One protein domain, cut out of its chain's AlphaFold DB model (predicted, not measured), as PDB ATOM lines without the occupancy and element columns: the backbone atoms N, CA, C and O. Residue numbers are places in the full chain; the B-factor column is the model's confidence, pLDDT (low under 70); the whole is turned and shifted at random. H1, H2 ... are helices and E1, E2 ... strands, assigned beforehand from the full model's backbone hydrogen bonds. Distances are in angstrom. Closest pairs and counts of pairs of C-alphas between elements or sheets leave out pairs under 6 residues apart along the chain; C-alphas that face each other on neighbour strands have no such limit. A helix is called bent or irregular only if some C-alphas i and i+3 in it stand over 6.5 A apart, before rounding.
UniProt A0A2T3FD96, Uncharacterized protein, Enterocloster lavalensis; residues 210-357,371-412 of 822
ATOM      1  N   THR A 210     398.549 424.998 346.546       62.09
ATOM      2  CA  THR A 210     399.596 424.624 345.593       62.09
ATOM      3  C   THR A 210     400.923 424.704 346.325       62.09
ATOM      4  O   THR A 210     401.320 425.771 346.787       62.09
ATOM      5  N   MET A 211     401.586 423.563 346.465       65.06
ATOM      6  CA  MET A 211     402.891 423.458 347.085       65.06
ATOM      7  C   MET A 211     403.955 423.992 346.128       65.06
ATOM      8  O   MET A 211     404.266 423.358 345.118       65.06
ATOM      9  N   SER A 212     404.512 425.156 346.456       65.25
ATOM     10  CA  SER A 212     405.667 425.706 345.752       65.25
ATOM     11  C   SER A 212     406.940 425.019 346.253       65.25
ATOM     12  O   SER A 212     407.285 425.169 347.421       65.25
ATOM     13  N   LEU A 213     407.632 424.266 345.393       66.19
ATOM     14  CA  LEU A 213     408.917 423.625 345.710       66.19
ATOM     15  C   LEU A 213     410.048 424.347 344.981       66.19
ATOM     16  O   LEU A 213     410.165 424.239 343.761       66.19
ATOM     17  N   GLN A 214     410.896 425.091 345.686       65.00
ATOM     18  CA  GLN A 214     412.008 425.762 345.021       65.00
ATOM     19  C   GLN A 214     413.103 424.772 344.614       65.00
ATOM     20  O   GLN A 214     413.637 424.039 345.448       65.00
ATOM     21  N   VAL A 215     413.475 424.788 343.330       67.44
ATOM     22  CA  VAL A 215     414.675 424.083 342.867       67.44
ATOM     23  C   VAL A 215     415.902 424.821 343.427       67.44
ATOM     24  O   VAL A 215     416.009 426.031 343.202       67.44
ATOM     25  N   PRO A 216     416.821 424.151 344.153       60.97
ATOM     26  CA  PRO A 216     417.932 424.827 344.824       60.97
ATOM     27  C   PRO A 216     418.848 425.589 343.861       60.97
ATOM     28  O   PRO A 216     419.145 425.114 342.757       60.97
ATOM     29  N   GLU A 217     419.371 426.734 344.294       55.91
ATOM     30  CA  GLU A 217     420.449 427.410 343.570       55.91
ATOM     31  C   GLU A 217     421.681 426.508 343.405       55.91
ATOM     32  O   GLU A 217     421.997 425.676 344.256       55.91
ATOM     33  N   GLY A 218     422.409 426.686 342.299       55.56
ATOM     34  CA  GLY A 218     423.597 425.884 341.995       55.56
ATOM     35  C   GLY A 218     423.310 424.443 341.551       55.56
ATOM     36  O   GLY A 218     424.254 423.712 341.261       55.56
ATOM     37  N   THR A 219     422.037 424.042 341.444       66.38
ATOM     38  CA  THR A 219     421.618 422.784 340.804       66.38
ATOM     39  C   THR A 219     422.266 422.630 339.420       66.38
ATOM     40  O   THR A 219     422.196 423.549 338.599       66.38
ATOM     41  N   ASP A 220     422.886 421.474 339.141       66.75
ATOM     42  CA  ASP A 220     423.571 421.222 337.864       66.75
ATOM     43  C   ASP A 220     422.591 421.387 336.690       66.75
ATOM     44  O   ASP A 220     421.577 420.685 336.609       66.75
ATOM     45  N   LYS A 221     422.929 422.279 335.743       70.06
ATOM     46  CA  LYS A 221     422.164 422.523 334.508       70.06
ATOM     47  C   LYS A 221     421.761 421.216 333.801       70.06
ATOM     48  O   LYS A 221     420.723 421.160 333.148       70.06
ATOM     49  N   ARG A 222     422.563 420.150 333.924       70.94
ATOM     50  CA  ARG A 222     422.303 418.833 333.318       70.94
ATOM     51  C   ARG A 222     420.941 418.230 333.676       70.94
ATOM     52  O   ARG A 222     420.400 417.513 332.835       70.94
ATOM     53  N   ILE A 223     420.347 418.537 334.839       72.88
ATOM     54  CA  ILE A 223     419.009 418.006 335.181       72.88
ATOM     55  C   ILE A 223     417.915 418.503 334.225       72.88
ATOM     56  O   ILE A 223     416.901 417.839 334.048       72.88
ATOM     57  N   PHE A 224     418.118 419.647 333.566       70.44
ATOM     58  CA  PHE A 224     417.167 420.175 332.591       70.44
ATOM     59  C   PHE A 224     417.324 419.482 331.228       70.44
ATOM     60  O   PHE A 224     416.342 419.319 330.499       70.44
ATOM     61  N   PHE A 225     418.532 419.021 330.893       69.44
ATOM     62  CA  PHE A 225     418.846 418.394 329.606       69.44
ATOM     63  C   PHE A 225     418.604 416.875 329.566       69.44
ATOM     64  O   PHE A 225     418.365 416.342 328.482       69.44
ATOM     65  N   MET A 226     418.577 416.193 330.721       78.25
ATOM     66  CA  MET A 226     418.463 414.724 330.795       78.25
ATOM     67  C   MET A 226     417.199 414.126 330.161       78.25
ATOM     68  O   MET A 226     417.173 412.925 329.919       78.25
ATOM     69  N   ALA A 227     416.174 414.925 329.844       73.94
ATOM     70  CA  ALA A 227     414.976 414.465 329.135       73.94
ATOM     71  C   ALA A 227     415.321 413.652 327.871       73.94
ATOM     72  O   ALA A 227     414.782 412.567 327.670       73.94
ATOM     73  N   LYS A 228     416.286 414.120 327.064       70.56
ATOM     74  CA  LYS A 228     416.710 413.419 325.837       70.56
ATOM     75  C   LYS A 228     417.434 412.099 326.117       70.56
ATOM     76  O   LYS A 228     417.394 411.212 325.270       70.56
ATOM     77  N   ASP A 229     418.066 411.964 327.279       76.00
ATOM     78  CA  ASP A 229     418.757 410.744 327.701       76.00
ATOM     79  C   ASP A 229     417.816 409.752 328.401       76.00
ATOM     80  O   ASP A 229     417.984 408.539 328.280       76.00
ATOM     81  N   LEU A 230     416.772 410.248 329.067       81.50
ATOM     82  CA  LEU A 230     415.671 409.449 329.609       81.50
ATOM     83  C   LEU A 230     414.786 408.882 328.493       81.50
ATOM     84  O   LEU A 230     414.447 407.698 328.539       81.50
ATOM     85  N   ASP A 231     414.470 409.682 327.471       76.50
ATOM     86  CA  ASP A 231     413.701 409.259 326.288       76.50
ATOM     87  C   ASP A 231     414.452 408.191 325.467       76.50
ATOM     88  O   ASP A 231     413.843 407.253 324.956       76.50
ATOM     89  N   LYS A 232     415.787 408.299 325.367       75.50
ATOM     90  CA  LYS A 232     416.652 407.335 324.656       75.50
ATOM     91  C   LYS A 232     417.088 406.129 325.493       75.50
ATOM     92  O   LYS A 232     417.648 405.190 324.933       75.50
ATOM     93  N   GLY A 233     416.895 406.159 326.813       76.25
ATOM     94  CA  GLY A 233     417.454 405.160 327.731       76.25
ATOM     95  C   GLY A 233     418.984 405.223 327.880       76.25
ATOM     96  O   GLY A 233     419.587 404.246 328.310       76.25
ATOM     97  N   THR A 234     419.614 406.347 327.520       77.50
ATOM     98  CA  THR A 234     421.066 406.584 327.638       77.50
ATOM     99  C   THR A 234     421.481 407.199 328.975       77.50
ATOM    100  O   THR A 234     422.673 407.234 329.275       77.50
ATOM    101  N   LEU A 235     420.535 407.662 329.802       83.31
ATOM    102  CA  LEU A 235     420.840 408.137 331.154       83.31
ATOM    103  C   LEU A 235     421.206 406.956 332.068       83.31
ATOM    104  O   LEU A 235     420.401 406.046 332.262       83.31
ATOM    105  N   THR A 236     422.395 407.003 332.673       82.00
ATOM    106  CA  THR A 236     422.859 406.023 333.669       82.00
ATOM    107  C   THR A 236     422.793 406.585 335.098       82.00
ATOM    108  O   THR A 236     422.906 407.805 335.269       82.00
ATOM    109  N   PRO A 237     422.687 405.734 336.140       82.25
ATOM    110  CA  PRO A 237     422.698 406.165 337.543       82.25
ATOM    111  C   PRO A 237     423.954 406.954 337.927       82.25
ATOM    112  O   PRO A 237     423.862 407.978 338.598       82.25
ATOM    113  N   ASP A 238     425.118 406.529 337.430       80.25
ATOM    114  CA  ASP A 238     426.418 407.165 337.689       80.25
ATOM    115  C   ASP A 238     426.625 408.482 336.923       80.25
ATOM    116  O   ASP A 238     427.630 409.174 337.100       80.25
ATOM    117  N   SER A 239     425.690 408.856 336.043       82.50
ATOM    118  CA  SER A 239     425.761 410.134 335.345       82.50
ATOM    119  C   SER A 239     425.545 411.292 336.324       82.50
ATOM    120  O   SER A 239     424.614 411.292 337.131       82.50
ATOM    121  N   LYS A 240     426.350 412.355 336.196       80.44
ATOM    122  CA  LYS A 240     426.197 413.576 337.015       80.44
ATOM    123  C   LYS A 240     424.797 414.193 336.919       80.44
ATOM    124  O   LYS A 240     424.351 414.841 337.860       80.44
ATOM    125  N   ALA A 241     424.101 413.969 335.802       78.56
ATOM    126  CA  ALA A 241     422.713 414.369 335.605       78.56
ATOM    127  C   ALA A 241     421.755 413.580 336.519       78.56
ATOM    128  O   ALA A 241     420.992 414.198 337.259       78.56
ATOM    129  N   CYS A 242     421.846 412.243 336.532       82.25
ATOM    130  CA  CYS A 242     421.045 411.400 337.419       82.25
ATOM    131  C   CYS A 242     421.379 411.667 338.892       82.25
ATOM    132  O   CYS A 242     420.475 411.940 339.673       82.25
ATOM    133  N   GLN A 243     422.662 411.700 339.266       81.56
ATOM    134  CA  GLN A 243     423.098 411.996 340.640       81.56
ATOM    135  C   GLN A 243     422.604 413.369 341.132       81.56
ATOM    136  O   GLN A 243     422.129 413.497 342.259       81.56
ATOM    137  N   SER A 244     422.648 414.400 340.280       77.00
ATOM    138  CA  SER A 244     422.111 415.724 340.628       77.00
ATOM    139  C   SER A 244     420.588 415.710 340.766       77.00
ATOM    140  O   SER A 244     420.057 416.340 341.676       77.00
ATOM    141  N   ALA A 245     419.877 414.967 339.913       80.75
ATOM    142  CA  ALA A 245     418.429 414.813 340.022       80.75
ATOM    143  C   ALA A 245     418.022 414.043 341.291       80.75
ATOM    144  O   ALA A 245     417.100 414.462 341.983       80.75
ATOM    145  N   VAL A 246     418.749 412.980 341.646       81.38
ATOM    146  CA  VAL A 246     418.607 412.241 342.911       81.38
ATOM    147  C   VAL A 246     418.765 413.187 344.106       81.38
ATOM    148  O   VAL A 246     417.867 413.266 344.939       81.38
ATOM    149  N   ASN A 247     419.836 413.985 344.138       75.06
ATOM    150  CA  ASN A 247     420.086 414.952 345.212       75.06
ATOM    151  C   ASN A 247     419.002 416.041 345.313       75.06
ATOM    152  O   ASN A 247     418.616 416.426 346.416       75.06
ATOM    153  N   VAL A 248     418.494 416.543 344.181       74.19
ATOM    154  CA  VAL A 248     417.408 417.543 344.153       74.19
ATOM    155  C   VAL A 248     416.076 416.929 344.594       74.19
ATOM    156  O   VAL A 248     415.351 417.553 345.367       74.19
ATOM    157  N   PHE A 249     415.772 415.697 344.173       80.56
ATOM    158  CA  PHE A 249     414.608 414.940 344.637       80.56
ATOM    159  C   PHE A 249     414.654 414.738 346.149       80.56
ATOM    160  O   PHE A 249     413.714 415.121 346.846       80.56
ATOM    161  N   ASP A 250     415.754 414.184 346.660       73.75
ATOM    162  CA  ASP A 250     415.884 413.883 348.082       73.75
ATOM    163  C   ASP A 250     415.818 415.181 348.904       73.75
ATOM    164  O   ASP A 250     415.095 415.226 349.893       73.75
ATOM    165  N   ARG A 251     416.422 416.293 348.456       66.25
ATOM    166  CA  ARG A 251     416.264 417.602 349.119       66.25
ATOM    167  C   ARG A 251     414.813 418.085 349.168       66.25
ATOM    168  O   ARG A 251     414.312 418.335 350.260       66.25
ATOM    169  N   MET A 252     414.123 418.194 348.030       67.06
ATOM    170  CA  MET A 252     412.770 418.778 347.988       67.06
ATOM    171  C   MET A 252     411.697 417.888 348.635       67.06
ATOM    172  O   MET A 252     410.740 418.406 349.205       67.06
ATOM    173  N   PHE A 253     411.839 416.560 348.557       68.69
ATOM    174  CA  PHE A 253     410.846 415.617 349.080       68.69
ATOM    175  C   PHE A 253     411.195 415.036 350.465       68.69
ATOM    176  O   PHE A 253     410.308 414.471 351.107       68.69
ATOM    177  N   SER A 254     412.421 415.220 350.982       58.28
ATOM    178  CA  SER A 254     412.829 414.727 352.316       58.28
ATOM    179  C   SER A 254     411.947 415.220 353.456       58.28
ATOM    180  O   SER A 254     411.687 414.457 354.382       58.28
ATOM    181  N   LEU A 255     411.512 416.483 353.421       51.50
ATOM    182  CA  LEU A 255     410.763 417.100 354.515       51.50
ATOM    183  C   LEU A 255     409.255 416.834 354.440       51.50
ATOM    184  O   LEU A 255     408.725 416.353 355.440       51.50
ATOM    185  N   PRO A 256     408.546 417.037 353.310       50.91
ATOM    186  CA  PRO A 256     407.105 416.769 353.253       50.91
ATOM    187  C   PRO A 256     406.772 415.297 353.525       50.91
ATOM    188  O   PRO A 256     405.707 414.999 354.058       50.91
ATOM    189  N   LEU A 257     407.702 414.392 353.195       53.44
ATOM    190  CA  LEU A 257     407.543 412.935 353.235       53.44
ATOM    191  C   LEU A 257     408.484 412.279 354.268       53.44
ATOM    192  O   LEU A 257     408.820 411.101 354.169       53.44
ATOM    193  N   ASN A 258     408.929 413.050 355.269       48.84
ATOM    194  CA  ASN A 258     409.917 412.611 356.256       48.84
ATOM    195  C   ASN A 258     409.369 411.483 357.160       48.84
ATOM    196  O   ASN A 258     408.373 411.726 357.852       48.84
ATOM    197  N   PRO A 259     410.023 410.309 357.282       33.22
ATOM    198  CA  PRO A 259     409.587 409.222 358.170       33.22
ATOM    199  C   PRO A 259     409.634 409.561 359.673       33.22
ATOM    200  O   PRO A 259     409.100 408.811 360.486       33.22
ATOM    201  N   VAL A 260     410.242 410.685 360.072       31.61
ATOM    202  CA  VAL A 260     410.189 411.213 361.447       31.61
ATOM    203  C   VAL A 260     408.901 412.010 361.704       31.61
ATOM    204  O   VAL A 260     408.460 412.090 362.851       31.61
ATOM    205  N   SER A 261     408.262 412.560 360.669       46.06
ATOM    206  CA  SER A 261     406.995 413.291 360.801       46.06
ATOM    207  C   SER A 261     405.839 412.379 361.214       46.06
ATOM    208  O   SER A 261     405.902 411.158 361.049       46.06
ATOM    209  N   LEU A 262     404.747 412.957 361.723       48.16
ATOM    210  CA  LEU A 262     403.547 412.178 362.042       48.16
ATOM    211  C   LEU A 262     402.977 411.523 360.769       48.16
ATOM    212  O   LEU A 262     402.655 410.340 360.792       48.16
ATOM    213  N   GLN A 263     402.980 412.242 359.639       52.09
ATOM    214  CA  GLN A 263     402.545 411.727 358.335       52.09
ATOM    215  C   GLN A 263     403.391 410.521 357.885       52.09
ATOM    216  O   GLN A 263     402.846 409.450 357.613       52.09
ATOM    217  N   GLY A 264     404.720 410.666 357.889       51.53
ATOM    218  CA  GLY A 264     405.668 409.622 357.488       51.53
ATOM    219  C   GLY A 264     405.657 408.397 358.402       51.53
ATOM    220  O   GLY A 264     405.836 407.277 357.927       51.53
ATOM    221  N   LYS A 265     405.363 408.572 359.698       52.62
ATOM    222  CA  LYS A 265     405.149 407.459 360.637       52.62
ATOM    223  C   LYS A 265     403.898 406.652 360.297       52.62
ATOM    224  O   LYS A 265     403.966 405.426 360.336       52.62
ATOM    225  N   GLU A 266     402.783 407.293 359.938       54.59
ATOM    226  CA  GLU A 266     401.597 406.558 359.468       54.59
ATOM    227  C   GLU A 266     401.863 405.899 358.102       54.59
ATOM    228  O   GLU A 266     401.561 404.724 357.914       54.59
ATOM    229  N   GLN A 267     402.513 406.597 357.165       59.09
ATOM    230  CA  GLN A 267     402.845 406.071 355.830       59.09
ATOM    231  C   GLN A 267     403.781 404.850 355.889       59.09
ATOM    232  O   GLN A 267     403.550 403.867 355.182       59.09
ATOM    233  N   ALA A 268     404.763 404.855 356.796       58.19
ATOM    234  CA  ALA A 268     405.647 403.716 357.038       58.19
ATOM    235  C   ALA A 268     404.900 402.495 357.612       58.19
ATOM    236  O   ALA A 268     405.163 401.373 357.179       58.19
ATOM    237  N   LYS A 269     403.924 402.682 358.520       57.91
ATOM    238  CA  LYS A 269     403.042 401.583 358.980       57.91
ATOM    239  C   LYS A 269     402.213 400.988 357.837       57.91
ATOM    240  O   LYS A 269     401.929 399.795 357.846       57.91
ATOM    241  N   LEU A 270     401.809 401.823 356.878       59.19
ATOM    242  CA  LEU A 270     401.020 401.435 355.704       59.19
ATOM    243  C   LEU A 270     401.871 400.786 354.593       59.19
ATOM    244  O   LEU A 270     401.320 400.398 353.566       59.19
ATOM    245  N   GLY A 271     403.196 400.676 354.767       58.72
ATOM    246  CA  GLY A 271     404.104 400.090 353.775       58.72
ATOM    247  C   GLY A 271     404.208 400.881 352.464       58.72
ATOM    248  O   GLY A 271     404.634 400.330 351.451       58.72
ATOM    249  N   LYS A 272     403.792 402.155 352.462       64.56
ATOM    250  CA  LYS A 272     403.822 403.033 351.287       64.56
ATOM    251  C   LYS A 272     405.196 403.690 351.143       64.56
ATOM    252  O   LYS A 272     405.749 404.205 352.109       64.56
ATOM    253  N   ASP A 273     405.725 403.688 349.925       71.44
ATOM    254  CA  ASP A 273     406.977 404.356 349.562       71.44
ATOM    255  C   ASP A 273     406.683 405.717 348.910       71.44
ATOM    256  O   ASP A 273     405.563 406.022 348.495       71.44
ATOM    257  N   ILE A 274     407.731 406.515 348.741       73.38
ATOM    258  CA  ILE A 274     407.667 407.890 348.241       73.38
ATOM    259  C   ILE A 274     407.011 408.005 346.846       73.38
ATOM    260  O   ILE A 274     406.250 408.933 346.573       73.38
ATOM    261  N   PHE A 275     407.219 407.011 345.976       82.06
ATOM    262  CA  PHE A 275     406.656 406.964 344.617       82.06
ATOM    263  C   PHE A 275     405.191 406.506 344.545       82.06
ATOM    264  O   PHE A 275     404.594 406.537 343.468       82.06
ATOM    265  N   ASP A 276     404.619 406.068 345.668       78.56
ATOM    266  CA  ASP A 276     403.199 405.728 345.800       78.56
ATOM    267  C   ASP A 276     402.367 406.923 346.313       78.56
ATOM    268  O   ASP A 276     401.149 406.815 346.461       78.56
ATOM    269  N   MET A 277     403.035 408.050 346.592       79.25
ATOM    270  CA  MET A 277     402.458 409.321 347.048       79.25
ATOM    271  C   MET A 277     402.564 410.437 346.005       79.25
ATOM    272  O   MET A 277     401.724 411.335 345.978       79.25
ATOM    273  N   ILE A 278     403.589 410.388 345.151       84.69
ATOM    274  CA  ILE A 278     403.783 411.311 344.027       84.69
ATOM    275  C   ILE A 278     402.961 410.812 342.835       84.69
ATOM    276  O   ILE A 278     403.107 409.663 342.416       84.69
ATOM    277  N   TYR A 279     402.124 411.679 342.273       87.94
ATOM    278  CA  TYR A 279     401.285 411.420 341.107       87.94
ATOM    279  C   TYR A 279     401.705 412.314 339.939       87.94
ATOM    280  O   TYR A 279     402.007 413.495 340.107       87.94
ATOM    281  N   ILE A 280     401.702 411.734 338.742       88.75
ATOM    282  CA  ILE A 280     402.127 412.350 337.487       88.75
ATOM    283  C   ILE A 280     400.957 412.225 336.520       88.75
ATOM    284  O   ILE A 280     400.518 411.117 336.213       88.75
ATOM    285  N   ASP A 281     400.371 413.361 336.150       86.31
ATOM    286  CA  ASP A 281     399.134 413.468 335.365       86.31
ATOM    287  C   ASP A 281     397.967 412.608 335.915       86.31
ATOM    288  O   ASP A 281     397.035 412.244 335.199       86.31
ATOM    289  N   GLY A 282     397.985 412.322 337.226       84.06
ATOM    290  CA  GLY A 282     396.970 411.530 337.934       84.06
ATOM    291  C   GLY A 282     397.302 410.046 338.122       84.06
ATOM    292  O   GLY A 282     396.499 409.324 338.711       84.06
ATOM    293  N   VAL A 283     398.476 409.585 337.677       87.44
ATOM    294  CA  VAL A 283     398.966 408.202 337.838       87.44
ATOM    295  C   VAL A 283     400.099 408.166 338.879       87.44
ATOM    296  O   VAL A 283     400.976 409.024 338.810       87.44
ATOM    297  N   PRO A 284     400.145 407.207 339.830       86.12
ATOM    298  CA  PRO A 284     401.259 407.097 340.779       86.12
ATOM    299  C   PRO A 284     402.611 406.966 340.062       86.12
ATOM    300  O   PRO A 284     402.721 406.205 339.098       86.12
ATOM    301  N   ALA A 285     403.663 407.622 340.556       86.56
ATOM    302  CA  ALA A 285     404.995 407.582 339.947       86.56
ATOM    303  C   ALA A 285     405.556 406.148 339.849       86.56
ATOM    304  O   ALA A 285     406.188 405.799 338.848       86.56
ATOM    305  N   ARG A 286     405.244 405.268 340.819       84.25
ATOM    306  CA  ARG A 286     405.547 403.826 340.718       84.25
ATOM    307  C   ARG A 286     404.884 403.167 339.509       84.25
ATOM    308  O   ARG A 286     405.521 402.360 338.839       84.25
ATOM    309  N   GLN A 287     403.632 403.499 339.205       85.38
ATOM    310  CA  GLN A 287     402.925 402.935 338.054       85.38
ATOM    311  C   GLN A 287     403.387 403.565 336.731       85.38
ATOM    312  O   GLN A 287     403.476 402.854 335.732       85.38
ATOM    313  N   ALA A 288     403.702 404.863 336.729       83.69
ATOM    314  CA  ALA A 288     404.183 405.583 335.551       83.69
ATOM    315  C   ALA A 288     405.571 405.099 335.089       83.69
ATOM    316  O   ALA A 288     405.776 404.883 333.895       83.69
ATOM    317  N   PHE A 289     406.510 404.891 336.023       85.06
ATOM    318  CA  PHE A 289     407.915 404.614 335.695       85.06
ATOM    319  C   PHE A 289     408.435 403.246 336.148       85.06
ATOM    320  O   PHE A 289     409.387 402.746 335.556       85.06
ATOM    321  N   GLY A 290     407.827 402.595 337.147       77.75
ATOM    322  CA  GLY A 290     408.367 401.361 337.739       77.75
ATOM    323  C   GLY A 290     408.598 400.241 336.721       77.75
ATOM    324  O   GLY A 290     409.644 399.596 336.758       77.75
ATOM    325  N   LYS A 291     407.687 400.094 335.747       83.31
ATOM    326  CA  LYS A 291     407.799 399.130 334.635       83.31
ATOM    327  C   LYS A 291     408.965 399.401 333.678       83.31
ATOM    328  O   LYS A 291     409.521 398.462 333.118       83.31
ATOM    329  N   LYS A 292     409.365 400.665 333.497       85.06
ATOM    330  CA  LYS A 292     410.513 401.049 332.648       85.06
ATOM    331  C   LYS A 292     411.839 400.524 333.221       85.06
ATOM    332  O   LYS A 292     412.783 400.303 332.471       85.06
ATOM    333  N   TYR A 293     411.877 400.282 334.533       84.81
ATOM    334  CA  TYR A 293     413.062 399.880 335.291       84.81
ATOM    335  C   TYR A 293     412.846 398.583 336.097       84.81
ATOM    336  O   TYR A 293     413.575 398.319 337.046       84.81
ATOM    337  N   GLU A 294     411.853 397.763 335.733       81.31
ATOM    338  CA  GLU A 294     411.449 396.546 336.468       81.31
ATOM    339  C   GLU A 294     412.535 395.453 336.482       81.31
ATOM    340  O   GLU A 294     412.628 394.684 337.431       81.31
ATOM    341  N   ASN A 295     413.408 395.447 335.469       83.44
ATOM    342  CA  ASN A 295     414.560 394.543 335.362       83.44
ATOM    343  C   ASN A 295     415.859 395.113 335.975       83.44
ATOM    344  O   ASN A 295     416.919 394.504 335.831       83.44
ATOM    345  N   ALA A 296     415.820 396.297 336.597       84.31
ATOM    346  CA  ALA A 296     416.983 396.899 337.247       84.31
ATOM    347  C   ALA A 296     417.116 396.444 338.712       84.31
ATOM    348  O   ALA A 296     416.172 395.929 339.310       84.31
ATOM    349  N   THR A 297     418.281 396.665 339.331       85.19
ATOM    350  CA  THR A 297     418.411 396.457 340.782       85.19
ATOM    351  C   THR A 297     417.565 397.490 341.546       85.19
ATOM    352  O   THR A 297     417.392 398.605 341.049       85.19
ATOM    353  N   PRO A 298     417.070 397.195 342.765       82.75
ATOM    354  CA  PRO A 298     416.180 398.110 343.488       82.75
ATOM    355  C   PRO A 298     416.749 399.519 343.730       82.75
ATOM    356  O   PRO A 298     415.987 400.483 343.727       82.75
ATOM    357  N   SER A 299     418.073 399.666 343.889       80.31
ATOM    358  CA  SER A 299     418.711 400.992 343.986       80.31
ATOM    359  C   SER A 299     418.662 401.734 342.651       80.31
ATOM    360  O   SER A 299     418.195 402.864 342.597       80.31
ATOM    361  N   VAL A 300     419.052 401.075 341.554       85.00
ATOM    362  CA  VAL A 300     419.017 401.666 340.207       85.00
ATOM    363  C   VAL A 300     417.588 402.033 339.805       85.00
ATOM    364  O   VAL A 300     417.363 403.125 339.292       85.00
ATOM    365  N   GLN A 301     416.608 401.174 340.094       86.62
ATOM    366  CA  GLN A 301     415.191 401.477 339.892       86.62
ATOM    367  C   GLN A 301     414.771 402.719 340.694       86.62
ATOM    368  O   GLN A 301     414.151 403.621 340.132       86.62
ATOM    369  N   ARG A 302     415.140 402.802 341.981       86.00
ATOM    370  CA  ARG A 302     414.838 403.950 342.852       86.00
ATOM    371  C   ARG A 302     415.437 405.246 342.307       86.00
ATOM    372  O   ARG A 302     414.708 406.223 342.162       86.00
ATOM    373  N   ASP A 303     416.719 405.260 341.970       88.69
ATOM    374  CA  ASP A 303     417.419 406.481 341.559       88.69
ATOM    375  C   ASP A 303     417.016 406.953 340.151       88.69
ATOM    376  O   ASP A 303     416.784 408.148 339.947       88.69
ATOM    377  N   MET A 304     416.781 406.033 339.207       88.81
ATOM    378  CA  MET A 304     416.210 406.379 337.898       88.81
ATOM    379  C   MET A 304     414.771 406.908 338.018       88.81
ATOM    380  O   MET A 304     414.401 407.849 337.316       88.81
ATOM    381  N   MET A 305     413.961 406.375 338.943       88.75
ATOM    382  CA  MET A 305     412.621 406.908 339.217       88.75
ATOM    383  C   MET A 305     412.651 408.298 339.872       88.75
ATOM    384  O   MET A 305     411.794 409.121 339.550       88.75
ATOM    385  N   LYS A 306     413.638 408.609 340.730       89.94
ATOM    386  CA  LYS A 306     413.860 409.988 341.213       89.94
ATOM    387  C   LYS A 306     414.163 410.931 340.045       89.94
ATOM    388  O   LYS A 306     413.549 411.992 339.942       89.94
ATOM    389  N   ALA A 307     415.067 410.530 339.145       87.94
ATOM    390  CA  ALA A 307     415.439 411.326 337.975       87.94
ATOM    391  C   ALA A 307     414.243 411.600 337.046       87.94
ATOM    392  O   ALA A 307     414.040 412.742 336.632       87.94
ATOM    393  N   GLU A 308     413.397 410.599 336.792       90.31
ATOM    394  CA  GLU A 308     412.170 410.768 336.004       90.31
ATOM    395  C   GLU A 308     411.130 411.675 336.683       90.31
ATOM    396  O   GLU A 308     410.496 412.482 336.005       90.31
ATOM    397  N   VAL A 309     410.978 411.634 338.016       89.38
ATOM    398  CA  VAL A 309     410.112 412.597 338.729       89.38
ATOM    399  C   VAL A 309     410.638 414.029 338.574       89.38
ATOM    400  O   VAL A 309     409.854 414.936 338.300       89.38
ATOM    401  N   ILE A 310     411.952 414.251 338.684       86.44
ATOM    402  CA  ILE A 310     412.559 415.577 338.473       86.44
ATOM    403  C   ILE A 310     412.426 416.046 337.021       86.44
ATOM    404  O   ILE A 310     412.149 417.224 336.784       86.44
ATOM    405  N   ASN A 311     412.559 415.145 336.048       86.25
ATOM    406  CA  ASN A 311     412.300 415.425 334.637       86.25
ATOM    407  C   ASN A 311     410.831 415.830 334.411       86.25
ATOM    408  O   ASN A 311     410.562 416.910 333.886       86.25
ATOM    409  N   ALA A 312     409.873 415.026 334.883       86.00
ATOM    410  CA  ALA A 312     408.443 415.325 334.792       86.00
ATOM    411  C   ALA A 312     408.115 416.698 335.408       86.00
ATOM    412  O   ALA A 312     407.490 417.534 334.755       86.00
ATOM    413  N   MET A 313     408.633 416.964 336.612       81.69
ATOM    414  CA  MET A 313     408.454 418.217 337.344       81.69
ATOM    415  C   MET A 313     409.056 419.436 336.611       81.69
ATOM    416  O   MET A 313     408.389 420.457 336.466       81.69
ATOM    417  N   THR A 314     410.304 419.352 336.129       76.19
ATOM    418  CA  THR A 314     411.042 420.499 335.545       76.19
ATOM    419  C   THR A 314     410.880 420.673 334.029       76.19
ATOM    420  O   THR A 314     411.317 421.683 333.470       76.19
ATOM    421  N   SER A 315     410.271 419.713 333.330       74.31
ATOM    422  CA  SER A 315     410.065 419.776 331.873       74.31
ATOM    423  C   SER A 315     408.983 420.770 331.440       74.31
ATOM    424  O   SER A 315     408.982 421.211 330.288       74.31
ATOM    425  N   GLY A 316     408.034 421.084 332.329       71.69
ATOM    426  CA  GLY A 316     406.811 421.815 331.986       71.69
ATOM    427  C   GLY A 316     405.843 421.028 331.087       71.69
ATOM    428  O   GLY A 316     404.964 421.645 330.488       71.69
ATOM    429  N   LYS A 317     406.011 419.699 330.961       76.00
ATOM    430  CA  LYS A 317     405.128 418.804 330.183       76.00
ATOM    431  C   LYS A 317     404.062 418.109 331.038       76.00
ATOM    432  O   LYS A 317     402.948 417.927 330.559       76.00
ATOM    433  N   ASN A 318     404.407 417.722 332.266       83.25
ATOM    434  CA  ASN A 318     403.577 416.894 333.147       83.25
ATOM    435  C   ASN A 318     403.045 417.695 334.343       83.25
ATOM    436  O   ASN A 318     403.717 418.593 334.855       83.25
ATOM    437  N   ARG A 319     401.845 417.355 334.817       85.00
ATOM    438  CA  ARG A 319     401.277 417.875 336.068       85.00
ATOM    439  C   ARG A 319     401.704 416.972 337.218       85.00
ATOM    440  O   ARG A 319     401.495 415.762 337.154       85.00
ATOM    441  N   LEU A 320     402.293 417.555 338.259       86.81
ATOM    442  CA  LEU A 320     402.727 416.826 339.448       86.81
ATOM    443  C   LEU A 320     401.781 417.135 340.617       86.81
ATOM    444  O   LEU A 320     401.516 418.296 340.920       86.81
ATOM    445  N   ASP A 321     401.276 416.097 341.273       86.06
ATOM    446  CA  ASP A 321     400.390 416.187 342.436       86.06
ATOM    447  C   ASP A 321     400.919 415.252 343.541       86.06
ATOM    448  O   ASP A 321     401.516 414.214 343.252       86.06
ATOM    449  N   LEU A 322     400.721 415.602 344.812       80.69
ATOM    450  CA  LEU A 322     401.234 414.862 345.967       80.69
ATOM    451  C   LEU A 322     400.093 414.513 346.927       80.69
ATOM    452  O   LEU A 322     399.458 415.406 347.489       80.69
ATOM    453  N   ALA A 323     399.847 413.220 347.132       77.56
ATOM    454  CA  ALA A 323     398.865 412.725 348.092       77.56
ATOM    455  C   ALA A 323     399.524 412.484 349.457       77.56
ATOM    456  O   ALA A 323     400.448 411.678 349.565       77.56
ATOM    457  N   THR A 324     399.032 413.148 350.503       71.12
ATOM    458  CA  THR A 324     399.493 412.962 351.887       71.12
ATOM    459  C   THR A 324     398.342 412.595 352.828       71.12
ATOM    460  O   THR A 324     397.163 412.634 352.461       71.12
ATOM    461  N   LEU A 325     398.696 412.194 354.053       65.88
ATOM    462  CA  LEU A 325     397.747 411.916 355.131       65.88
ATOM    463  C   LEU A 325     397.797 413.034 356.164       65.88
ATOM    464  O   LEU A 325     398.873 413.356 356.666       65.88
ATOM    465  N   GLN A 326     396.637 413.576 356.525       59.22
ATOM    466  CA  GLN A 326     396.502 414.590 357.571       59.22
ATOM    467  C   GLN A 326     395.345 414.237 358.502       59.22
ATOM    468  O   GLN A 326     394.327 413.700 358.062       59.22
ATOM    469  N   ARG A 327     395.508 414.502 359.800       53.03
ATOM    470  CA  ARG A 327     394.450 414.285 360.792       53.03
ATOM    471  C   ARG A 327     393.480 415.467 360.736       53.03
ATOM    472  O   ARG A 327     393.912 416.611 360.825       53.03
ATOM    473  N   ASP A 328     392.195 415.186 360.534       48.62
ATOM    474  CA  ASP A 328     391.138 416.202 360.539       48.62
ATOM    475  C   ASP A 328     390.846 416.704 361.968       48.62
ATOM    476  O   ASP A 328     391.405 416.211 362.953       48.62
ATOM    477  N   GLY A 329     389.930 417.669 362.111       41.25
ATOM    478  CA  GLY A 329     389.552 418.191 363.430       41.25
ATOM    479  C   GLY A 329     388.902 417.186 364.381       41.25
ATOM    480  O   GLY A 329     388.876 417.429 365.585       41.25
ATOM    481  N   ASN A 330     388.460 416.037 363.869       43.16
ATOM    482  CA  ASN A 330     387.937 414.908 364.634       43.16
ATOM    483  C   ASN A 330     389.011 413.824 364.870       43.16
ATOM    484  O   ASN A 330     388.683 412.703 365.265       43.16
ATOM    485  N   ASN A 331     390.289 414.143 364.621       49.16
ATOM    486  CA  ASN A 331     391.447 413.255 364.728       49.16
ATOM    487  C   ASN A 331     391.403 412.028 363.785       49.16
ATOM    488  O   ASN A 331     392.101 411.034 364.011       49.16
ATOM    489  N   ARG A 332     390.598 412.076 362.713       52.75
ATOM    490  CA  ARG A 332     390.529 411.028 361.684       52.75
ATOM    491  C   ARG A 332     391.574 411.257 360.607       52.75
ATOM    492  O   ARG A 332     391.807 412.388 360.196       52.75
ATOM    493  N   LEU A 333     392.157 410.179 360.087       59.72
ATOM    494  CA  LEU A 333     393.019 410.270 358.911       59.72
ATOM    495  C   LEU A 333     392.192 410.655 357.678       59.72
ATOM    496  O   LEU A 333     391.242 409.973 357.299       59.72
ATOM    497  N   SER A 334     392.582 411.757 357.054       59.88
ATOM    498  CA  SER A 334     392.057 412.267 355.796       59.88
ATOM    499  C   SER A 334     393.164 412.254 354.740       59.88
ATOM    500  O   SER A 334     394.352 412.334 355.061       59.88
ATOM    501  N   VAL A 335     392.773 412.121 353.473       71.38
ATOM    502  CA  VAL A 335     393.694 412.194 352.331       71.38
ATOM    503  C   VAL A 335     393.579 413.573 351.712       71.38
ATOM    504  O   VAL A 335     392.489 413.928 351.253       71.38
ATOM    505  N   VAL A 336     394.699 414.292 351.663       70.81
ATOM    506  CA  VAL A 336     394.815 415.618 351.046       70.81
ATOM    507  C   VAL A 336     395.721 415.511 349.823       70.81
ATOM    508  O   VAL A 336     396.729 414.806 349.854       70.81
ATOM    509  N   VAL A 337     395.336 416.162 348.723       74.12
ATOM    510  CA  VAL A 337     396.056 416.108 347.443       74.12
ATOM    511  C   VAL A 337     396.527 417.510 347.092       74.12
ATOM    512  O   VAL A 337     395.749 418.354 346.654       74.12
ATOM    513  N   ASN A 338     397.816 417.752 347.294       74.75
ATOM    514  CA  ASN A 338     398.440 419.041 347.044       74.75
ATOM    515  C   ASN A 338     398.987 419.084 345.620       74.75
ATOM    516  O   ASN A 338     399.713 418.184 345.195       74.75
ATOM    517  N   ARG A 339     398.687 420.152 344.882       76.81
ATOM    518  CA  ARG A 339     399.305 420.385 343.572       76.81
ATOM    519  C   ARG A 339     400.763 420.774 343.780       76.81
ATOM    520  O   ARG A 339     401.012 421.708 344.533       76.81
ATOM    521  N   VAL A 340     401.714 420.138 343.103       77.38
ATOM    522  CA  VAL A 340     403.132 420.518 343.187       77.38
ATOM    523  C   VAL A 340     403.496 421.443 342.026       77.38
ATOM    524  O   VAL A 340     403.298 421.124 340.854       77.38
ATOM    525  N   GLN A 341     404.051 422.602 342.362       75.44
ATOM    526  CA  GLN A 341     404.552 423.600 341.427       75.44
ATOM    527  C   GLN A 341     406.026 423.868 341.757       75.44
ATOM    528  O   GLN A 341     406.293 424.487 342.784       75.44
ATOM    529  N   PRO A 342     407.008 423.452 340.939       71.75
ATOM    530  CA  PRO A 342     408.374 423.900 341.166       71.75
ATOM    531  C   PRO A 342     408.501 425.415 340.947       71.75
ATOM    532  O   PRO A 342     407.918 425.956 340.003       71.75
ATOM    533  N   ASP A 343     409.289 426.095 341.778       68.94
ATOM    534  CA  ASP A 343     409.794 427.432 341.461       68.94
ATOM    535  C   ASP A 343     411.117 427.277 340.695       68.94
ATOM    536  O   ASP A 343     412.077 426.677 341.189       68.94
ATOM    537  N   LEU A 344     411.134 427.782 339.458       69.88
ATOM    538  CA  LEU A 344     412.263 427.697 338.530       69.88
ATOM    539  C   LEU A 344     413.018 429.030 338.391       69.88
ATOM    540  O   LEU A 344     413.988 429.093 337.633       69.88
ATOM    541  N   ARG A 345     412.632 430.097 339.109       63.38
ATOM    542  CA  ARG A 345     413.215 431.447 338.958       63.38
ATOM    543  C   ARG A 345     414.714 431.475 339.232       63.38
ATOM    544  O   ARG A 345     415.453 432.110 338.485       63.38
ATOM    545  N   ALA A 346     415.163 430.717 340.235       56.19
ATOM    546  CA  ALA A 346     416.576 430.535 340.580       56.19
ATOM    547  C   ALA A 346     417.423 429.947 339.430       56.19
ATOM    548  O   ALA A 346     418.647 430.068 339.437       56.19
ATOM    549  N   VAL A 347     416.781 429.321 338.436       57.41
ATOM    550  CA  VAL A 347     417.436 428.599 337.336       57.41
ATOM    551  C   VAL A 347     417.016 429.103 335.945       57.41
ATOM    552  O   VAL A 347     417.619 428.726 334.945       57.41
ATOM    553  N   GLN A 348     416.067 430.046 335.856       54.69
ATOM    554  CA  GLN A 348     415.694 430.736 334.611       54.69
ATOM    555  C   GLN A 348     416.876 431.252 333.763       54.69
ATOM    556  O   GLN A 348     416.806 431.099 332.538       54.69
ATOM    557  N   PRO A 349     417.949 431.858 334.328       47.56
ATOM    558  CA  PRO A 349     419.022 432.442 333.520       47.56
ATOM    559  C   PRO A 349     419.727 431.437 332.602       47.56
ATOM    560  O   PRO A 349     420.223 431.823 331.546       47.56
ATOM    561  N   THR A 350     419.753 430.156 332.981       47.62
ATOM    562  CA  THR A 350     420.503 429.103 332.280       47.62
ATOM    563  C   THR A 350     419.680 428.352 331.230       47.62
ATOM    564  O   THR A 350     420.254 427.628 330.425       47.62
ATOM    565  N   ILE A 351     418.361 428.575 331.172       49.88
ATOM    566  CA  ILE A 351     417.413 427.881 330.273       49.88
ATOM    567  C   ILE A 351     417.322 428.558 328.881       49.88
ATOM    568  O   ILE A 351     416.661 428.071 327.967       49.88
ATOM    569  N   LYS A 352     418.021 429.684 328.664       44.66
ATOM    570  CA  LYS A 352     418.115 430.340 327.338       44.66
ATOM    571  C   LYS A 352     419.001 429.584 326.333       44.66
ATOM    572  O   LYS A 352     418.982 429.913 325.149       44.66
ATOM    573  N   GLU A 353     419.766 428.598 326.798       41.53
ATOM    574  CA  GLU A 353     420.650 427.754 325.983       41.53
ATOM    575  C   GLU A 353     419.888 426.590 325.301       41.53
ATOM    576  O   GLU A 353     420.377 426.040 324.318       41.53
ATOM    577  N   ASP A 354     418.667 426.264 325.752       45.16
ATOM    578  CA  ASP A 354     417.844 425.112 325.329       45.16
ATOM    579  C   ASP A 354     417.380 425.120 323.850       45.16
ATOM    580  O   ASP A 354     416.741 424.167 323.396       45.16
ATOM    581  N   TYR A 355     417.651 426.184 323.089       49.97
ATOM    582  CA  TYR A 355     417.055 426.415 321.771       49.97
ATOM    583  C   TYR A 355     418.002 426.143 320.595       49.97
ATOM    584  O   TYR A 355     419.141 426.621 320.546       49.97
ATOM    585  N   SER A 356     417.482 425.423 319.591       46.12
ATOM    586  CA  SER A 356     418.105 425.259 318.271       46.12
ATOM    587  C   SER A 356     418.455 426.624 317.659       46.12
ATOM    588  O   SER A 356     417.815 427.631 317.968       46.12
ATOM    589  N   ALA A 357     419.497 426.693 316.822       44.50
ATOM    590  CA  ALA A 357     419.980 427.967 316.269       44.50
ATOM    591  C   ALA A 357     418.863 428.730 315.520       44.50
ATOM    592  O   ALA A 357     418.644 429.915 315.779       44.50
ATOM    593  N   THR A 371     409.863 429.870 328.077       62.53
ATOM    594  CA  THR A 371     410.728 429.310 329.133       62.53
ATOM    595  C   THR A 371     410.031 428.142 329.841       62.53
ATOM    596  O   THR A 371     408.806 428.027 329.802       62.53
ATOM    597  N   ARG A 372     410.781 427.276 330.534       66.81
ATOM    598  CA  ARG A 372     410.185 426.151 331.284       66.81
ATOM    599  C   ARG A 372     409.136 426.619 332.297       66.81
ATOM    600  O   ARG A 372     408.087 425.993 332.395       66.81
ATOM    601  N   GLU A 373     409.353 427.768 332.941       67.31
ATOM    602  CA  GLU A 373     408.353 428.378 333.825       67.31
ATOM    603  C   GLU A 373     407.134 428.910 333.047       67.31
ATOM    604  O   GLU A 373     406.008 428.670 333.461       67.31
ATOM    605  N   GLU A 374     407.303 429.545 331.881       67.94
ATOM    606  CA  GLU A 374     406.173 429.977 331.033       67.94
ATOM    607  C   GLU A 374     405.362 428.782 330.484       67.94
ATOM    608  O   GLU A 374     404.132 428.853 330.378       67.94
ATOM    609  N   LYS A 375     406.020 427.657 330.163       71.88
ATOM    610  CA  LYS A 375     405.362 426.386 329.799       71.88
ATOM    611  C   LYS A 375     404.573 425.822 330.971       71.88
ATOM    612  O   LYS A 375     403.390 425.533 330.827       71.88
ATOM    613  N   GLN A 376     405.206 425.731 332.135       72.25
ATOM    614  CA  GLN A 376     404.603 425.247 333.367       72.25
ATOM    615  C   GLN A 376     403.410 426.119 333.789       72.25
ATOM    616  O   GLN A 376     402.333 425.586 334.023       72.25
ATOM    617  N   GLN A 377     403.531 427.450 333.785       71.25
ATOM    618  CA  GLN A 377     402.413 428.374 334.018       71.25
ATOM    619  C   GLN A 377     401.272 428.147 333.003       71.25
ATOM    620  O   GLN A 377     400.108 428.090 333.396       71.25
ATOM    621  N   THR A 378     401.586 427.909 331.721       70.94
ATOM    622  CA  THR A 378     400.583 427.534 330.701       70.94
ATOM    623  C   THR A 378     399.898 426.195 331.035       70.94
ATOM    624  O   THR A 378     398.675 426.082 330.934       70.94
ATOM    625  N   LEU A 379     400.657 425.180 331.458       75.88
ATOM    626  CA  LEU A 379     400.152 423.851 331.830       75.88
ATOM    627  C   LEU A 379     399.289 423.884 333.102       75.88
ATOM    628  O   LEU A 379     398.319 423.130 333.208       75.88
ATOM    629  N   LEU A 380     399.632 424.764 334.047       72.25
ATOM    630  CA  LEU A 380     398.916 424.991 335.303       72.25
ATOM    631  C   LEU A 380     397.623 425.798 335.100       72.25
ATOM    632  O   LEU A 380     396.646 425.539 335.804       72.25
ATOM    633  N   ALA A 381     397.600 426.743 334.154       71.88
ATOM    634  CA  ALA A 381     396.416 427.532 333.797       71.88
ATOM    635  C   ALA A 381     395.407 426.748 332.937       71.88
ATOM    636  O   ALA A 381     394.205 426.961 333.041       71.88
ATOM    637  N   SER A 382     395.878 425.797 332.127       74.94
ATOM    638  CA  SER A 382     395.047 424.912 331.289       74.94
ATOM    639  C   SER A 382     394.506 423.674 332.029       74.94
ATOM    640  O   SER A 382     394.185 422.660 331.406       74.94
ATOM    641  N   ASP A 383     394.448 423.698 333.363       77.50
ATOM    642  CA  ASP A 383     394.101 422.541 334.202       77.50
ATOM    643  C   ASP A 383     392.619 422.516 334.610       77.50
ATOM    644  O   ASP A 383     392.274 422.514 335.790       77.50
ATOM    645  N   THR A 384     391.739 422.496 333.605       74.69
ATOM    646  CA  THR A 384     390.268 422.513 333.745       74.69
ATOM    647  C   THR A 384     389.695 421.349 334.554       74.69
ATOM    648  O   THR A 384     388.607 421.459 335.108       74.69
ATOM    649  N   ASP A 385     390.421 420.235 334.632       80.81
ATOM    650  CA  ASP A 385     389.981 418.993 335.271       80.81
ATOM    651  C   ASP A 385     390.741 418.693 336.573       80.81
ATOM    652  O   ASP A 385     390.722 417.555 337.056       80.81
ATOM    653  N   ARG A 386     391.392 419.712 337.164       80.75
ATOM    654  CA  ARG A 386     392.135 419.617 338.433       80.75
ATOM    655  C   ARG A 386     391.344 418.870 339.507       80.75
ATOM    656  O   ARG A 386     391.843 417.887 340.041       80.75
ATOM    657  N   GLU A 387     390.127 419.317 339.810       76.62
ATOM    658  CA  GLU A 387     389.320 418.772 340.910       76.62
ATOM    659  C   GLU A 387     388.972 417.299 340.678       76.62
ATOM    660  O   GLU A 387     389.181 416.471 341.558       76.62
ATOM    661  N   LYS A 388     388.571 416.931 339.453       81.44
ATOM    662  CA  LYS A 388     388.286 415.536 339.074       81.44
ATOM    663  C   LYS A 388     389.517 414.641 339.238       81.44
ATOM    664  O   LYS A 388     389.387 413.494 339.672       81.44
ATOM    665  N   ARG A 389     390.708 415.160 338.906       85.31
ATOM    666  CA  ARG A 389     391.986 414.459 339.089       85.31
ATOM    667  C   ARG A 389     392.349 414.341 340.568       85.31
ATOM    668  O   ARG A 389     392.712 413.253 341.000       85.31
ATOM    669  N   HIS A 390     392.191 415.404 341.355       84.38
ATOM    670  CA  HIS A 390     392.411 415.395 342.806       84.38
ATOM    671  C   HIS A 390     391.456 414.415 343.509       84.38
ATOM    672  O   HIS A 390     391.914 413.587 344.292       84.38
ATOM    673  N   ASP A 391     390.178 414.372 343.125       78.75
ATOM    674  CA  ASP A 391     389.203 413.367 343.571       78.75
ATOM    675  C   ASP A 391     389.559 411.940 343.139       78.75
ATOM    676  O   ASP A 391     389.266 410.976 343.851       78.75
ATOM    677  N   GLN A 392     390.128 411.751 341.945       81.88
ATOM    678  CA  GLN A 392     390.588 410.438 341.485       81.88
ATOM    679  C   GLN A 392     391.797 409.963 342.299       81.88
ATOM    680  O   GLN A 392     391.766 408.843 342.806       81.88
ATOM    681  N   ILE A 393     392.807 410.820 342.475       82.44
ATOM    682  CA  ILE A 393     393.989 410.564 343.309       82.44
ATOM    683  C   ILE A 393     393.549 410.240 344.740       82.44
ATOM    684  O   ILE A 393     393.907 409.189 345.271       82.44
ATOM    685  N   ALA A 394     392.692 411.076 345.335       76.00
ATOM    686  CA  ALA A 394     392.166 410.863 346.676       76.00
ATOM    687  C   ALA A 394     391.399 409.538 346.786       76.00
ATOM    688  O   ALA A 394     391.587 408.816 347.760       76.00
ATOM    689  N   ARG A 395     390.578 409.160 345.795       74.56
ATOM    690  CA  ARG A 395     389.879 407.859 345.787       74.56
ATOM    691  C   ARG A 395     390.813 406.666 345.586       74.56
ATOM    692  O   ARG A 395     390.560 405.629 346.186       74.56
ATOM    693  N   TRP A 396     391.871 406.785 344.785       78.12
ATOM    694  CA  TRP A 396     392.870 405.721 344.613       78.12
ATOM    695  C   TRP A 396     393.678 405.526 345.899       78.12
ATOM    696  O   TRP A 396     393.716 404.427 346.441       78.12
ATOM    697  N   TYR A 397     394.223 406.604 346.458       75.19
ATOM    698  CA  TYR A 397     394.991 406.566 347.702       75.19
ATOM    699  C   TYR A 397     394.116 406.118 348.897       75.19
ATOM    700  O   TYR A 397     394.537 405.277 349.689       75.19
ATOM    701  N   ARG A 398     392.840 406.546 348.975       70.12
ATOM    702  CA  ARG A 398     391.846 406.008 349.937       70.12
ATOM    703  C   ARG A 398     391.443 404.555 349.672       70.12
ATOM    704  O   ARG A 398     391.010 403.902 350.611       70.12
ATOM    705  N   LYS A 399     391.542 404.033 348.445       70.19
ATOM    706  CA  LYS A 399     391.288 402.610 348.165       70.19
ATOM    707  C   LYS A 399     392.434 401.762 348.712       70.19
ATOM    708  O   LYS A 399     392.181 400.817 349.451       70.19
ATOM    709  N   ASP A 400     393.668 402.154 348.411       65.06
ATOM    710  CA  ASP A 400     394.886 401.473 348.859       65.06
ATOM    711  C   ASP A 400     395.048 401.486 350.389       65.06
ATOM    712  O   ASP A 400     395.577 400.543 350.969       65.06
ATOM    713  N   ILE A 401     394.581 402.550 351.052       64.44
ATOM    714  CA  ILE A 401     394.647 402.720 352.515       64.44
ATOM    715  C   ILE A 401     393.339 402.272 353.202       64.44
ATOM    716  O   ILE A 401     393.310 402.001 354.404       64.44
ATOM    717  N   GLY A 402     392.244 402.140 352.449       51.03
ATOM    718  CA  GLY A 402     390.895 401.899 352.967       51.03
ATOM    719  C   GLY A 402     390.751 400.590 353.738       51.03
ATOM    720  O   GLY A 402     390.089 400.565 354.770       51.03
ATOM    721  N   GLU A 403     391.439 399.524 353.320       52.97
ATOM    722  CA  GLU A 403     391.445 398.237 354.038       52.97
ATOM    723  C   GLU A 403     392.121 398.297 355.424       52.97
ATOM    724  O   GLU A 403     392.002 397.361 356.220       52.97
ATOM    725  N   LEU A 404     392.822 399.397 355.724       49.47
ATOM    726  CA  LEU A 404     393.506 399.657 356.989       49.47
ATOM    727  C   LEU A 404     392.788 400.758 357.789       49.47
ATOM    728  O   LEU A 404     392.499 400.545 358.964       49.47
ATOM    729  N   MET A 405     392.350 401.849 357.149       48.78
ATOM    730  CA  MET A 405     391.478 402.850 357.791       48.78
ATOM    731  C   MET A 405     390.145 402.262 358.274       48.78
ATOM    732  O   MET A 405     389.670 402.637 359.342       48.78
ATOM    733  N   ILE A 406     389.550 401.307 357.545       52.31
ATOM    734  CA  ILE A 406     388.337 400.606 358.002       52.31
ATOM    735  C   ILE A 406     388.613 399.826 359.297       52.31
ATOM    736  O   ILE A 406     387.736 399.767 360.155       52.31
ATOM    737  N   LYS A 407     389.823 399.277 359.487       50.16
ATOM    738  CA  LYS A 407     390.203 398.609 360.743       50.16
ATOM    739  C   LYS A 407     390.356 399.617 361.878       50.16
ATOM    740  O   LYS A 407     389.747 399.410 362.919       50.16
ATOM    741  N   GLU A 408     391.083 400.717 361.672       50.19
ATOM    742  CA  GLU A 408     391.255 401.742 362.715       50.19
ATOM    743  C   GLU A 408     389.927 402.408 363.115       50.19
ATOM    744  O   GLU A 408     389.670 402.572 364.305       50.19
ATOM    745  N   ASP A 409     389.038 402.728 362.167       46.72
ATOM    746  CA  ASP A 409     387.735 403.339 362.475       46.72
ATOM    747  C   ASP A 409     386.774 402.328 363.148       46.72
ATOM    748  O   ASP A 409     385.988 402.703 364.023       46.72
ATOM    749  N   HIS A 410     386.888 401.025 362.840       49.38
ATOM    750  CA  HIS A 410     386.224 399.963 363.610       49.38
ATOM    751  C   HIS A 410     386.830 399.767 365.005       49.38
ATOM    752  O   HIS A 410     386.074 399.585 365.957       49.38
ATOM    753  N   GLU A 411     388.152 399.806 365.175       50.09
ATOM    754  CA  GLU A 411     388.797 399.698 366.489       50.09
ATOM    755  C   GLU A 411     388.483 400.909 367.371       50.09
ATOM    756  O   GLU A 411     388.147 400.731 368.543       50.09
ATOM    757  N   ALA A 412     388.490 402.120 366.808       49.41
ATOM    758  CA  ALA A 412     388.070 403.340 367.485       49.41
ATOM    759  C   ALA A 412     386.604 403.251 367.939       49.41
ATOM    760  O   ALA A 412     386.319 403.478 369.116       49.41
TER     761      ALA A 412
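What this domain is: This is residues 210 to 357 and 371 to 412 of the 822 residues of an uncharacterized protein of Enterocloster lavalensis (UniProt A0A2T3FD96). A strongly twisted sheet of four strands, with the long hairpin E3 and E4 in it, is covered on one face by helices H8 and H9a, while H6 with H1, H3 and H5 round it forms a helical cluster beside the sheet. The arm H9b at one end of the longest axis, and H7 with residues 354 to 357 at the other, make the shape elongated, with spans of 64 by 39 by 26 A. The printed part has 190 residues, with nine named helices and four named strands in the order E1 H1 H2 H3 H4 E2 H5 H6 E3 E4 H7 H8 H9. The sheet is mixed, in the order E1 E4 E3 E2; the class is mixed, helices and strands, and the whole is compact, with a radius of gyration of the C-alphas of 17.4 A.

Where its parts are: E1, residues 210 to 214, begins at C-alpha 210 (399.596, 424.624, 345.593). H1 is 222 to 225, H2 227 to 232, H3 240 to 254, 20.4 A long, and H4 262 to 269. E2 is 278 to 280. H5, 285 to 293, is irregular, with C-alphas 288 and 291 7.5 A apart. H6, 298 to 314, measures 24.3 A, E3, 320 to 327, 23.0 A, and E4, 333 to 343, 29.7 A. H7, 348 to 353, is only just irregular, with C-alphas 349 and 352 6.6 A apart. H8 is 372 to 381. H9, 386 to 412, was assigned as one helix by its hydrogen bonds but is bent, with C-alphas 400 and 403 7.0 A apart; its arms are H9a, 386 to 400, 21.1 A, and H9b, 403 to 412, ending at C-alpha 412 (388.070, 403.340, 367.485).

How they stand to each other: E1 and E4 are parallel, with N 211 and O 339 2.7 A apart; E4 and E3 form an antiparallel hairpin, N 322 to O 338 2.8 A; E3 and E2 are antiparallel, N 279 to O 321 2.8 A. H9a is on the sheet at a height of 8.6 A, over E4 and E3, and H8 is on the same face, over E4, making two layers, helices on one face of a sheet. H9a and H9b are about perpendicular, at 74 degrees. H4 only grazes the sheet, its Gln 263 and Leu 325 of E3 having the closest C-alphas, 5.8 A. The hub, H6, touches H3, about perpendicular at 82 degrees, closest C-alphas Ala 245 and Ala 307, 5.0 A. It touches H5 at a steep tilt of 55 degrees, opposite ways, closest C-alphas Tyr 293 and Gln 301, 5.3 A. It also touches H1, closest C-alphas Phe 224 and Thr 314, 6.8 A, and is close but not clearly touching H2, Ala 227 and Asn 311, 6.2 A. H7 and H8 only just touch, with 3 pairs of C-alphas within 8 A, the closest Ile 351 and Arg 372, 7.5 A. Every O i to N i+4 pair is within hydrogen-bond range in H2, H3, H4, H6, H8 and H9a, against 5 of 6 in H9b, 2 of 5 in H5, with 3 of 6 O i to N i+3 pairs, and 0 of 2 in H7, with 1 of 3; H1 is too short for such a pair.

The domain as a whole: The two farthest C-alphas, of Ala 357 and Glu 411, are 65.5 A apart. Residues 358 to 370 are not printed, and C-alphas 357 and 371 stand 15.9 A apart across the cut. Of the links that are printed whole, none is long. The mean pLDDT of the printed part is 70.0, and 76 residues are under 70, among them 251 to 272, 343 to 357 and 400 to 412.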